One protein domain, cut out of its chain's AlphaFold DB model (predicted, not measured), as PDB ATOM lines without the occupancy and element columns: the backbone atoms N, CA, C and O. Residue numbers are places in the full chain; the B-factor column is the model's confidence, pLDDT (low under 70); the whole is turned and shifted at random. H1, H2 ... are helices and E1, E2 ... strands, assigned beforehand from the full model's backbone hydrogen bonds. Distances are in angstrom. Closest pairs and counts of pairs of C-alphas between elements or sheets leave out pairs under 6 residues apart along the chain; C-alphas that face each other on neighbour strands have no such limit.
ATOM      1  N   SER A   3     178.293 247.443 279.723       90.00
ATOM      2  CA  SER A   3     178.404 248.673 280.518       90.00
ATOM      3  C   SER A   3     179.291 249.699 279.809       90.00
ATOM      4  O   SER A   3     180.301 249.346 279.194       90.00
ATOM      5  N   GLU A   4     178.942 250.976 279.915       92.19
ATOM      6  CA  GLU A   4     179.728 252.070 279.337       92.19
ATOM      7  C   GLU A   4     181.114 252.170 279.982       92.19
ATOM      8  O   GLU A   4     182.111 252.384 279.287       92.19
ATOM      9  N   LEU A   5     181.207 251.886 281.285       94.12
ATOM     10  CA  LEU A   5     182.482 251.781 281.998       94.12
ATOM     11  C   LEU A   5     183.369 250.688 281.404       94.12
ATOM     12  O   LEU A   5     184.563 250.904 281.206       94.12
ATOM     13  N   GLU A   6     182.795 249.527 281.078       93.75
ATOM     14  CA  GLU A   6     183.548 248.440 280.447       93.75
ATOM     15  C   GLU A   6     184.054 248.841 279.058       93.75
ATOM     16  O   GLU A   6     185.181 248.495 278.695       93.75
ATOM     17  N   ILE A   7     183.257 249.591 278.287       94.94
ATOM     18  CA  ILE A   7     183.672 250.100 276.976       94.94
ATOM     19  C   ILE A   7     184.853 251.065 277.138       94.94
ATOM     20  O   ILE A   7     185.892 250.879 276.497       94.94
ATOM     21  N   LEU A   8     184.732 252.057 278.021       96.38
ATOM     22  CA  LEU A   8     185.773 253.053 278.285       96.38
ATOM     23  C   LEU A   8     187.077 252.415 278.773       96.38
ATOM     24  O   LEU A   8     188.147 252.688 278.219       96.38
ATOM     25  N   GLN A   9     186.996 251.499 279.736       94.94
ATOM     26  CA  GLN A   9     188.169 250.825 280.287       94.94
ATOM     27  C   GLN A   9     188.851 249.934 279.246       94.94
ATOM     28  O   GLN A   9     190.068 249.997 279.066       94.94
ATOM     29  N   ARG A  10     188.078 249.106 278.534       95.38
ATOM     30  CA  ARG A  10     188.629 248.094 277.623       95.38
ATOM     31  C   ARG A  10     189.157 248.687 276.322       95.38
ATOM     32  O   ARG A  10     190.161 248.197 275.802       95.38
ATOM     33  N   PHE A  11     188.471 249.687 275.774       96.81
ATOM     34  CA  PHE A  11     188.764 250.219 274.443       96.81
ATOM     35  C   PHE A  11     189.522 251.547 274.475       96.81
ATOM     36  O   PHE A  11     190.267 251.815 273.537       96.81
ATOM     37  N   TYR A  12     189.397 252.345 275.537       96.06
ATOM     38  CA  TYR A  12     189.995 253.685 275.603       96.06
ATOM     39  C   TYR A  12     190.977 253.870 276.767       96.06
ATOM     40  O   TYR A  12     191.647 254.895 276.822       96.06
ATOM     41  N   GLN A  13     191.111 252.882 277.664       95.25
ATOM     42  CA  GLN A  13     191.935 252.972 278.883       95.25
ATOM     43  C   GLN A  13     191.529 254.149 279.793       95.25
ATOM     44  O   GLN A  13     192.354 254.709 280.516       95.25
ATOM     45  N   ILE A  14     190.246 254.517 279.757       95.38
ATOM     46  CA  ILE A  14     189.649 255.548 280.608       95.38
ATOM     47  C   ILE A  14     188.941 254.852 281.770       95.38
ATOM     48  O   ILE A  14     188.098 253.980 281.562       95.38
ATOM     49  N   TYR A  15     189.282 255.245 282.995       93.12
ATOM     50  CA  TYR A  15     188.733 254.672 284.222       93.12
ATOM     51  C   TYR A  15     187.888 255.729 284.930       93.12
ATOM     52  O   TYR A  15     188.429 256.711 285.436       93.12
ATOM     53  N   LEU A  16     186.572 255.523 284.945       92.69
ATOM     54  CA  LEU A  16     185.614 256.354 285.673       92.69
ATOM     55  C   LEU A  16     185.036 255.571 286.855       92.69
ATOM     56  O   LEU A  16     184.956 254.341 286.814       92.69
ATOM     57  N   GLU A  17     184.636 256.289 287.904       88.44
ATOM     58  CA  GLU A  17     184.009 255.697 289.094       88.44
ATOM     59  C   GLU A  17     182.516 255.400 288.886       88.44
ATOM     60  O   GLU A  17     181.975 254.496 289.520       88.44
ATOM     61  N   GLN A  18     181.851 256.159 288.010       89.19
ATOM     62  CA  GLN A  18     180.414 256.081 287.740       89.19
ATOM     63  C   GLN A  18     180.140 256.255 286.243       89.19
ATOM     64  O   GLN A  18     180.908 256.924 285.548       89.19
ATOM     65  N   GLU A  19     179.061 255.636 285.757       87.75
ATOM     66  CA  GLU A  19     178.571 255.835 284.388       87.75
ATOM     67  C   GLU A  19     178.097 257.279 284.206       87.75
ATOM     68  O   GLU A  19     177.403 257.831 285.061       87.75
ATOM     69  N   SER A  20     178.515 257.888 283.101       87.88
ATOM     70  CA  SER A  20     178.112 259.229 282.697       87.88
ATOM     71  C   SER A  20     178.416 259.399 281.218       87.88
ATOM     72  O   SER A  20     179.560 259.191 280.808       87.88
ATOM     73  N   ASP A  21     177.428 259.831 280.436       87.88
ATOM     74  CA  ASP A  21     177.624 260.085 279.010       87.88
ATOM     75  C   ASP A  21     178.641 261.219 278.800       87.88
ATOM     76  O   ASP A  21     179.525 261.112 277.956       87.88
ATOM     77  N   PHE A  22     178.545 262.288 279.602       92.62
ATOM     78  CA  PHE A  22     179.470 263.427 279.612       92.62
ATOM     79  C   PHE A  22     180.419 263.342 280.806       92.62
ATOM     80  O   PHE A  22     179.979 263.179 281.945       92.62
ATOM     81  N   PHE A  23     181.724 263.492 280.589       94.75
ATOM     82  CA  PHE A  23     182.700 263.453 281.679       94.75
ATOM     83  C   PHE A  23     183.988 264.204 281.341       94.75
ATOM     84  O   PHE A  23     184.310 264.454 280.180       94.75
ATOM     85  N   SER A  24     184.758 264.549 282.377       93.94
ATOM     86  CA  SER A  24     186.112 265.081 282.217       93.94
ATOM     87  C   SER A  24     187.148 264.034 282.615       93.94
ATOM     88  O   SER A  24     187.007 263.348 283.626       93.94
ATOM     89  N   PHE A  25     188.201 263.902 281.814       94.50
ATOM     90  CA  PHE A  25     189.306 262.991 282.093       94.50
ATOM     91  C   PHE A  25     190.618 263.617 281.621       94.50
ATOM     92  O   PHE A  25     190.731 264.068 280.482       94.50
ATOM     93  N   GLN A  26     191.613 263.685 282.511       92.81
ATOM     94  CA  GLN A  26     192.931 264.277 282.224       92.81
ATOM     95  C   GLN A  26     192.871 265.697 281.613       92.81
ATOM     96  O   GLN A  26     193.689 266.055 280.773       92.81
ATOM     97  N   GLY A  27     191.903 266.515 282.041       91.69
ATOM     98  CA  GLY A  27     191.753 267.904 281.591       91.69
ATOM     99  C   GLY A  27     191.013 268.094 280.262       91.69
ATOM    100  O   GLY A  27     190.858 269.235 279.841       91.69
ATOM    101  N   ASN A  28     190.525 267.020 279.633       94.31
ATOM    102  CA  ASN A  28     189.690 267.086 278.430       94.31
ATOM    103  C   ASN A  28     188.243 266.688 278.738       94.31
ATOM    104  O   ASN A  28     188.002 265.864 279.627       94.31
ATOM    105  N   PHE A  29     187.300 267.239 277.974       95.50
ATOM    106  CA  PHE A  29     185.898 266.829 277.998       95.50
ATOM    107  C   PHE A  29     185.645 265.723 276.983       95.50
ATOM    108  O   PHE A  29     186.161 265.756 275.860       95.50
ATOM    109  N   TYR A  30     184.845 264.752 277.399       96.50
ATOM    110  CA  TYR A  30     184.477 263.595 276.610       96.50
ATOM    111  C   TYR A  30     182.977 263.370 276.639       96.50
ATOM    112  O   TYR A  30     182.295 263.710 277.607       96.50
ATOM    113  N   TYR A  31     182.500 262.757 275.562       96.31
ATOM    114  CA  TYR A  31     181.125 262.326 275.421       96.31
ATOM    115  C   TYR A  31     181.072 260.944 274.779       96.31
ATOM    116  O   TYR A  31     181.576 260.758 273.669       96.31
ATOM    117  N   LEU A  32     180.499 259.969 275.477       95.88
ATOM    118  CA  LEU A  32     180.275 258.629 274.954       95.88
ATOM    119  C   LEU A  32     178.806 258.492 274.567       95.88
ATOM    120  O   LEU A  32     177.923 258.746 275.378       95.88
ATOM    121  N   CYS A  33     178.532 258.058 273.339       94.44
ATOM    122  CA  CYS A  33     177.158 257.803 272.927       94.44
ATOM    123  C   CYS A  33     177.029 256.643 271.957       94.44
ATOM    124  O   CYS A  33     177.984 256.236 271.289       94.44
ATOM    125  N   LYS A  34     175.810 256.113 271.878       93.50
ATOM    126  CA  LYS A  34     175.454 255.067 270.931       93.50
ATOM    127  C   LYS A  34     175.274 255.649 269.528       93.50
ATOM    128  O   LYS A  34     174.690 256.717 269.359       93.50
ATOM    129  N   VAL A  35     175.723 254.907 268.519       92.88
ATOM    130  CA  VAL A  35     175.528 255.249 267.106       92.88
ATOM    131  C   VAL A  35     174.033 255.324 266.777       92.88
ATOM    132  O   VAL A  35     173.256 254.429 267.119       92.88
ATOM    133  N   ASN A  36     173.642 256.384 266.073       91.56
ATOM    134  CA  ASN A  36     172.295 256.626 265.563       91.56
ATOM    135  C   ASN A  36     172.313 256.844 264.034       91.56
ATOM    136  O   ASN A  36     173.360 256.782 263.389       91.56
ATOM    137  N   ASN A  37     171.145 257.102 263.441       89.50
ATOM    138  CA  ASN A  37     171.002 257.279 261.990       89.50
ATOM    139  C   ASN A  37     171.599 258.591 261.436       89.50
ATOM    140  O   ASN A  37     171.535 258.795 260.230       89.50
ATOM    141  N   PHE A  38     172.141 259.460 262.291       92.75
ATOM    142  CA  PHE A  38     172.772 260.727 261.920       92.75
ATOM    143  C   PHE A  38     174.293 260.707 262.114       92.75
ATOM    144  O   PHE A  38     175.013 261.579 261.639       92.75
ATOM    145  N   THR A  39     174.815 259.697 262.811       92.19
ATOM    146  CA  THR A  39     176.218 259.646 263.245       92.19
ATOM    147  C   THR A  39     177.212 259.777 262.085       92.19
ATOM    148  O   THR A  39     178.255 260.405 262.239       92.19
ATOM    149  N   SER A  40     176.891 259.230 260.908       91.88
ATOM    150  CA  SER A  40     177.712 259.365 259.695       91.88
ATOM    151  C   SER A  40     177.740 260.779 259.115       91.88
ATOM    152  O   SER A  40     178.722 261.156 258.477       91.88
ATOM    153  N   ASP A  41     176.676 261.551 259.328       93.38
ATOM    154  CA  ASP A  41     176.466 262.874 258.737       93.38
ATOM    155  C   ASP A  41     176.940 264.008 259.654       93.38
ATOM    156  O   ASP A  41     177.149 265.136 259.203       93.38
ATOM    157  N   TYR A  42     177.182 263.695 260.930       95.62
ATOM    158  CA  TYR A  42     177.583 264.650 261.957       95.62
ATOM    159  C   TYR A  42     178.771 265.551 261.560       95.62
ATOM    160  O   TYR A  42     178.624 266.773 261.652       95.62
ATOM    161  N   PRO A  43     179.908 265.038 261.039       94.25
ATOM    162  CA  PRO A  43     181.032 265.903 260.670       94.25
ATOM    163  C   PRO A  43     180.676 266.925 259.583       94.25
ATOM    164  O   PRO A  43     181.168 268.052 259.603       94.25
ATOM    165  N   TYR A  44     179.803 266.555 258.639       94.19
ATOM    166  CA  TYR A  44     179.355 267.462 257.583       94.19
ATOM    167  C   TYR A  44     178.432 268.544 258.133       94.19
ATOM    168  O   TYR A  44     178.570 269.708 257.763       94.19
ATOM    169  N   TYR A  45     177.520 268.167 259.030       95.12
ATOM    170  CA  TYR A  45     176.594 269.091 259.674       95.12
ATOM    171  C   TYR A  45     177.317 270.169 260.479       95.12
ATOM    172  O   TYR A  45     177.103 271.359 260.255       95.12
ATOM    173  N   VAL A  46     178.224 269.761 261.364       95.38
ATOM    174  CA  VAL A  46     178.956 270.684 262.236       95.38
ATOM    175  C   VAL A  46     179.882 271.597 261.436       95.38
ATOM    176  O   VAL A  46     179.907 272.806 261.662       95.38
ATOM    177  N   ASN A  47     180.573 271.056 260.429       94.50
ATOM    178  CA  ASN A  47     181.394 271.871 259.539       94.50
ATOM    179  C   ASN A  47     180.548 272.902 258.767       94.50
ATOM    180  O   ASN A  47     180.971 274.037 258.567       94.50
ATOM    181  N   ALA A  48     179.323 272.546 258.370       94.31
ATOM    182  CA  ALA A  48     178.410 273.477 257.707       94.31
ATOM    183  C   ALA A  48     177.912 274.598 258.644       94.31
ATOM    184  O   ALA A  48     177.587 275.694 258.174       94.31
ATOM    185  N   LEU A  49     177.893 274.355 259.957       94.88
ATOM    186  CA  LEU A  49     177.660 275.370 260.987       94.88
ATOM    187  C   LEU A  49     178.899 276.240 261.269       94.88
ATOM    188  O   LEU A  49     178.777 277.243 261.966       94.88
ATOM    189  N   GLY A  50     180.065 275.896 260.711       94.69
ATOM    190  CA  GLY A  50     181.328 276.597 260.955       94.69
ATOM    191  C   GLY A  50     181.958 276.274 262.312       94.69
ATOM    192  O   GLY A  50     182.714 277.091 262.830       94.69
ATOM    193  N   LEU A  51     181.630 275.113 262.886       95.88
ATOM    194  CA  LEU A  51     182.098 274.657 264.196       95.88
ATOM    195  C   LEU A  51     183.065 273.474 264.051       95.88
ATOM    196  O   LEU A  51     183.073 272.791 263.022       95.88
ATOM    197  N   ASN A  52     183.852 273.199 265.093       94.06
ATOM    198  CA  ASN A  52     184.617 271.952 265.195       94.06
ATOM    199  C   ASN A  52     183.763 270.817 265.780       94.06
ATOM    200  O   ASN A  52     183.884 269.669 265.354       94.06
ATOM    201  N   GLY A  53     182.879 271.146 266.727       94.19
ATOM    202  CA  GLY A  53     181.973 270.212 267.388       94.19
ATOM    203  C   GLY A  53     182.685 269.083 268.126       94.19
ATOM    204  O   GLY A  53     183.797 269.212 268.639       94.19
ATOM    205  N   PHE A  54     182.002 267.944 268.184       96.19
ATOM    206  CA  PHE A  54     182.473 266.743 268.851       96.19
ATOM    207  C   PHE A  54     183.397 265.961 267.911       96.19
ATOM    208  O   PHE A  54     182.988 265.444 266.871       96.19
ATOM    209  N   MET A  55     184.665 265.839 268.291       95.88
ATOM    210  CA  MET A  55     185.691 265.147 267.518       95.88
ATOM    211  C   MET A  55     185.814 263.691 267.954       95.88
ATOM    212  O   MET A  55     185.939 263.399 269.141       95.88
ATOM    213  N   VAL A  56     185.815 262.770 266.994       96.81
ATOM    214  CA  VAL A  56     185.910 261.329 267.267       96.81
ATOM    215  C   VAL A  56     187.261 260.977 267.894       96.81
ATOM    216  O   VAL A  56     188.320 261.326 267.370       96.81
ATOM    217  N   VAL A  57     187.217 260.214 268.984       97.00
ATOM    218  CA  VAL A  57     188.378 259.593 269.619       97.00
ATOM    219  C   VAL A  57     188.428 258.136 269.181       97.00
ATOM    220  O   VAL A  57     187.513 257.360 269.449       97.00
ATOM    221  N   ASN A  58     189.505 257.740 268.506       97.06
ATOM    222  CA  ASN A  58     189.696 256.343 268.132       97.06
ATOM    223  C   ASN A  58     190.080 255.501 269.354       97.06
ATOM    224  O   ASN A  58     190.856 255.927 270.208       97.06
ATOM    225  N   ASN A  59     189.575 254.271 269.402       96.12
ATOM    226  CA  ASN A  59     189.950 253.310 270.433       96.12
ATOM    227  C   ASN A  59     191.399 252.811 270.275       96.12
ATOM    228  O   ASN A  59     192.082 253.094 269.290       96.12
ATOM    229  N   CYS A  60     191.854 251.984 271.218       95.94
ATOM    230  CA  CYS A  60     193.188 251.376 271.229       95.94
ATOM    231  C   CYS A  60     193.498 250.486 270.005       95.94
ATOM    232  O   CYS A  60     194.653 250.122 269.791       95.94
ATOM    233  N   PHE A  61     192.496 250.170 269.175       95.44
ATOM    234  CA  PHE A  61     192.632 249.464 267.896       95.44
ATOM    235  C   PHE A  61     192.548 250.398 266.676       95.44
ATOM    236  O   PHE A  61     192.407 249.917 265.550       95.44
ATOM    237  N   ASN A  62     192.613 251.715 266.889       95.25
ATOM    238  CA  ASN A  62     192.462 252.760 265.879       95.25
ATOM    239  C   ASN A  62     191.127 252.685 265.109       95.25
ATOM    240  O   ASN A  62     191.084 252.871 263.893       95.25
ATOM    241  N   ARG A  63     190.033 252.360 265.812       95.62
ATOM    242  CA  ARG A  63     188.669 252.335 265.261       95.62
ATOM    243  C   ARG A  63     187.780 253.365 265.966       95.62
ATOM    244  O   ARG A  63     187.912 253.513 267.179       95.62
ATOM    245  N   PRO A  64     186.844 254.006 265.246       94.56
ATOM    246  CA  PRO A  64     185.964 255.024 265.822       94.56
ATOM    247  C   PRO A  64     184.820 254.436 266.663       94.56
ATOM    248  O   PRO A  64     184.311 255.099 267.556       94.56
ATOM    249  N   ILE A  65     184.408 253.191 266.383       96.00
ATOM    250  CA  ILE A  65     183.258 252.541 267.026       96.00
ATOM    251  C   ILE A  65     183.731 251.385 267.911       96.00
ATOM    252  O   ILE A  65     184.517 250.532 267.481       96.00
ATOM    253  N   SER A  66     183.192 251.328 269.127       95.44
ATOM    254  CA  SER A  66     183.402 250.271 270.117       95.44
ATOM    255  C   SER A  66     182.048 249.806 270.657       95.44
ATOM    256  O   SER A  66     181.383 250.555 271.358       95.44
ATOM    257  N   MET A  67     181.635 248.572 270.340       93.81
ATOM    258  CA  MET A  67     180.350 247.992 270.785       93.81
ATOM    259  C   MET A  67     179.113 248.853 270.451       93.81
ATOM    260  O   MET A  67     178.222 248.991 271.279       93.81
ATOM    261  N   ASP A  68     179.062 249.427 269.246       94.31
ATOM    262  CA  ASP A  68     178.032 250.382 268.789       94.31
ATOM    263  C   ASP A  68     178.053 251.756 269.485       94.31
ATOM    264  O   ASP A  68     177.126 252.544 269.301       94.31
ATOM    265  N   TYR A  69     179.116 252.076 270.228       95.50
ATOM    266  CA  TYR A  69     179.353 253.401 270.803       95.50
ATOM    267  C   TYR A  69     180.522 254.118 270.131       95.50
ATOM    268  O   TYR A  69     181.482 253.483 269.691       95.50
ATOM    269  N   ILE A  70     180.466 255.446 270.108       96.50
ATOM    270  CA  ILE A  70     181.561 256.325 269.697       96.50
ATOM    271  C   ILE A  70     181.921 257.219 270.873       96.50
ATOM    272  O   ILE A  70     181.042 257.778 271.529       96.50
ATOM    273  N   LEU A  71     183.221 257.331 271.137       97.31
ATOM    274  CA  LEU A  71     183.748 258.308 272.073       97.31
ATOM    275  C   LEU A  71     184.115 259.572 271.305       97.31
ATOM    276  O   LEU A  71     184.827 259.514 270.302       97.31
ATOM    277  N   TYR A  72     183.672 260.708 271.813       97.31
ATOM    278  CA  TYR A  72     184.037 262.020 271.317       97.31
ATOM    279  C   TYR A  72     184.819 262.796 272.368       97.31
ATOM    280  O   TYR A  72     184.652 262.579 273.567       97.31
ATOM    281  N   THR A  73     185.633 263.741 271.912       96.94
ATOM    282  CA  THR A  73     186.143 264.851 272.715       96.94
ATOM    283  C   THR A  73     185.628 266.160 272.138       96.94
ATOM    284  O   THR A  73     185.385 266.250 270.935       96.94
ATOM    285  N   TYR A  74     185.427 267.170 272.975       96.06
ATOM    286  CA  TYR A  74     184.873 268.444 272.532       96.06
ATOM    287  C   TYR A  74     185.386 269.608 273.379       96.06
ATOM    288  O   TYR A  74     185.958 269.427 274.458       96.06
ATOM    289  N   GLN A  75     185.176 270.814 272.865       94.19
ATOM    290  CA  GLN A  75     185.354 272.074 273.578       94.19
ATOM    291  C   GLN A  75     184.107 272.920 273.343       94.19
ATOM    292  O   GLN A  75     183.488 272.811 272.292       94.19
ATOM    293  N   ILE A  76     183.725 273.740 274.320       92.75
ATOM    294  CA  ILE A  76     182.604 274.664 274.143       92.75
ATOM    295  C   ILE A  76     183.068 275.788 273.216       92.75
ATOM    296  O   ILE A  76     184.038 276.482 273.526       92.75
ATOM    297  N   GLU A  77     182.380 275.947 272.091       94.00
ATOM    298  CA  GLU A  77     182.651 276.985 271.097       94.00
ATOM    299  C   GLU A  77     181.546 278.044 271.122       94.00
ATOM    300  O   GLU A  77     180.398 277.757 271.474       94.00
ATOM    301  N   ASP A  78     181.883 279.263 270.701       94.81
ATOM    302  CA  ASP A  78     180.876 280.283 270.423       94.81
ATOM    303  C   ASP A  78     180.029 279.845 269.221       94.81
ATOM    304  O   ASP A  78     180.554 279.432 268.185       94.81
TER     305      ASP A  78
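What this domain is: This is residues 3 to 78 of the 278 residues of an uncharacterized protein of Coprobacillus sp. 8_2_54BFAA (UniProt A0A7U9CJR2). A small, strongly twisted sheet of four strands stands between two short helices: H1 crosses one face of it, and H2 is set off beyond it, on a loop between E2 and E3 and not on the sheet. The printed part has 76 residues with two named helices and four named strands, in the order H1, E1, E2, H2, E3, E4; under half of the residues are in named elements. The sheet's order is E1, E2, E4, E3, antiparallel throughout, and the class is mixed, helices and strands. The whole is compact, with a radius of gyration of the C-alphas of 12.5 A and spans of 35 by 26 by 20 A.

How they stand to each other: Start at H1, residues 4 to 12, which is on the sheet of E1, residues 22 to 25, E2, residues 28 to 34, E4, residues 69 to 74, and E3, residues 55 to 57. Its height over the sheet is 10.1 A. It lies over E4 and only just over E2, where 3 of its 9 C-alphas fall, and runs across the strands, at 75 degrees to E4 on the local plane. The closest C-alphas of H1 and E2 are those of Glu 4 and Leu 32, 7.9 A apart. Next look at the hairpin E1 and E2, antiparallel at 140 degrees, where N 30 and O 23 are within hydrogen-bond range at 2.8 A. Further along, H2, residues 42 to 48, is not on the sheet and is apart from H1. E2, H2 and E3 make a split strand-helix-strand unit, two strands of one sheet that are not neighbours, with H2 between them along the chain and E4 between them in the sheet, and its crossover is right-handed. E3 and E4 form a second hairpin, antiparallel at 126 degrees, with N 57 and O 71 2.8 A apart. E4 is also antiparallel to E2, at 152 degrees, with N 72 and O 31 2.8 A apart. In H1 and H2 every O i to N i+4 pair is within hydrogen-bond range.

Where its parts are: Find C-alpha 4 at (179.728, 252.070, 279.337); from there H1 runs 11.0 A to C-alpha 12. E1 covers residues 22 to 25, 10.2 A. E2 begins at C-alpha 28, (189.690, 267.086, 278.430), and runs 20.1 A to residue 34. H2, residues 42 to 48, measures 9.8 A, and E3, residues 55 to 57, 6.5 A. E4 runs 16.1 A from residue 69 to C-alpha 74 at (184.873, 268.444, 272.532).

The domain as a whole: The two farthest C-alphas are those of Glu 17 and Ala 48, 36.5 A apart. The link from E3 to E4 is long, 11 residues, and in it residues 65 to 66 pair with residues 69 to 70 of E4, antiparallel. The printed part has no cut, and no printed residue has a pLDDT under 70.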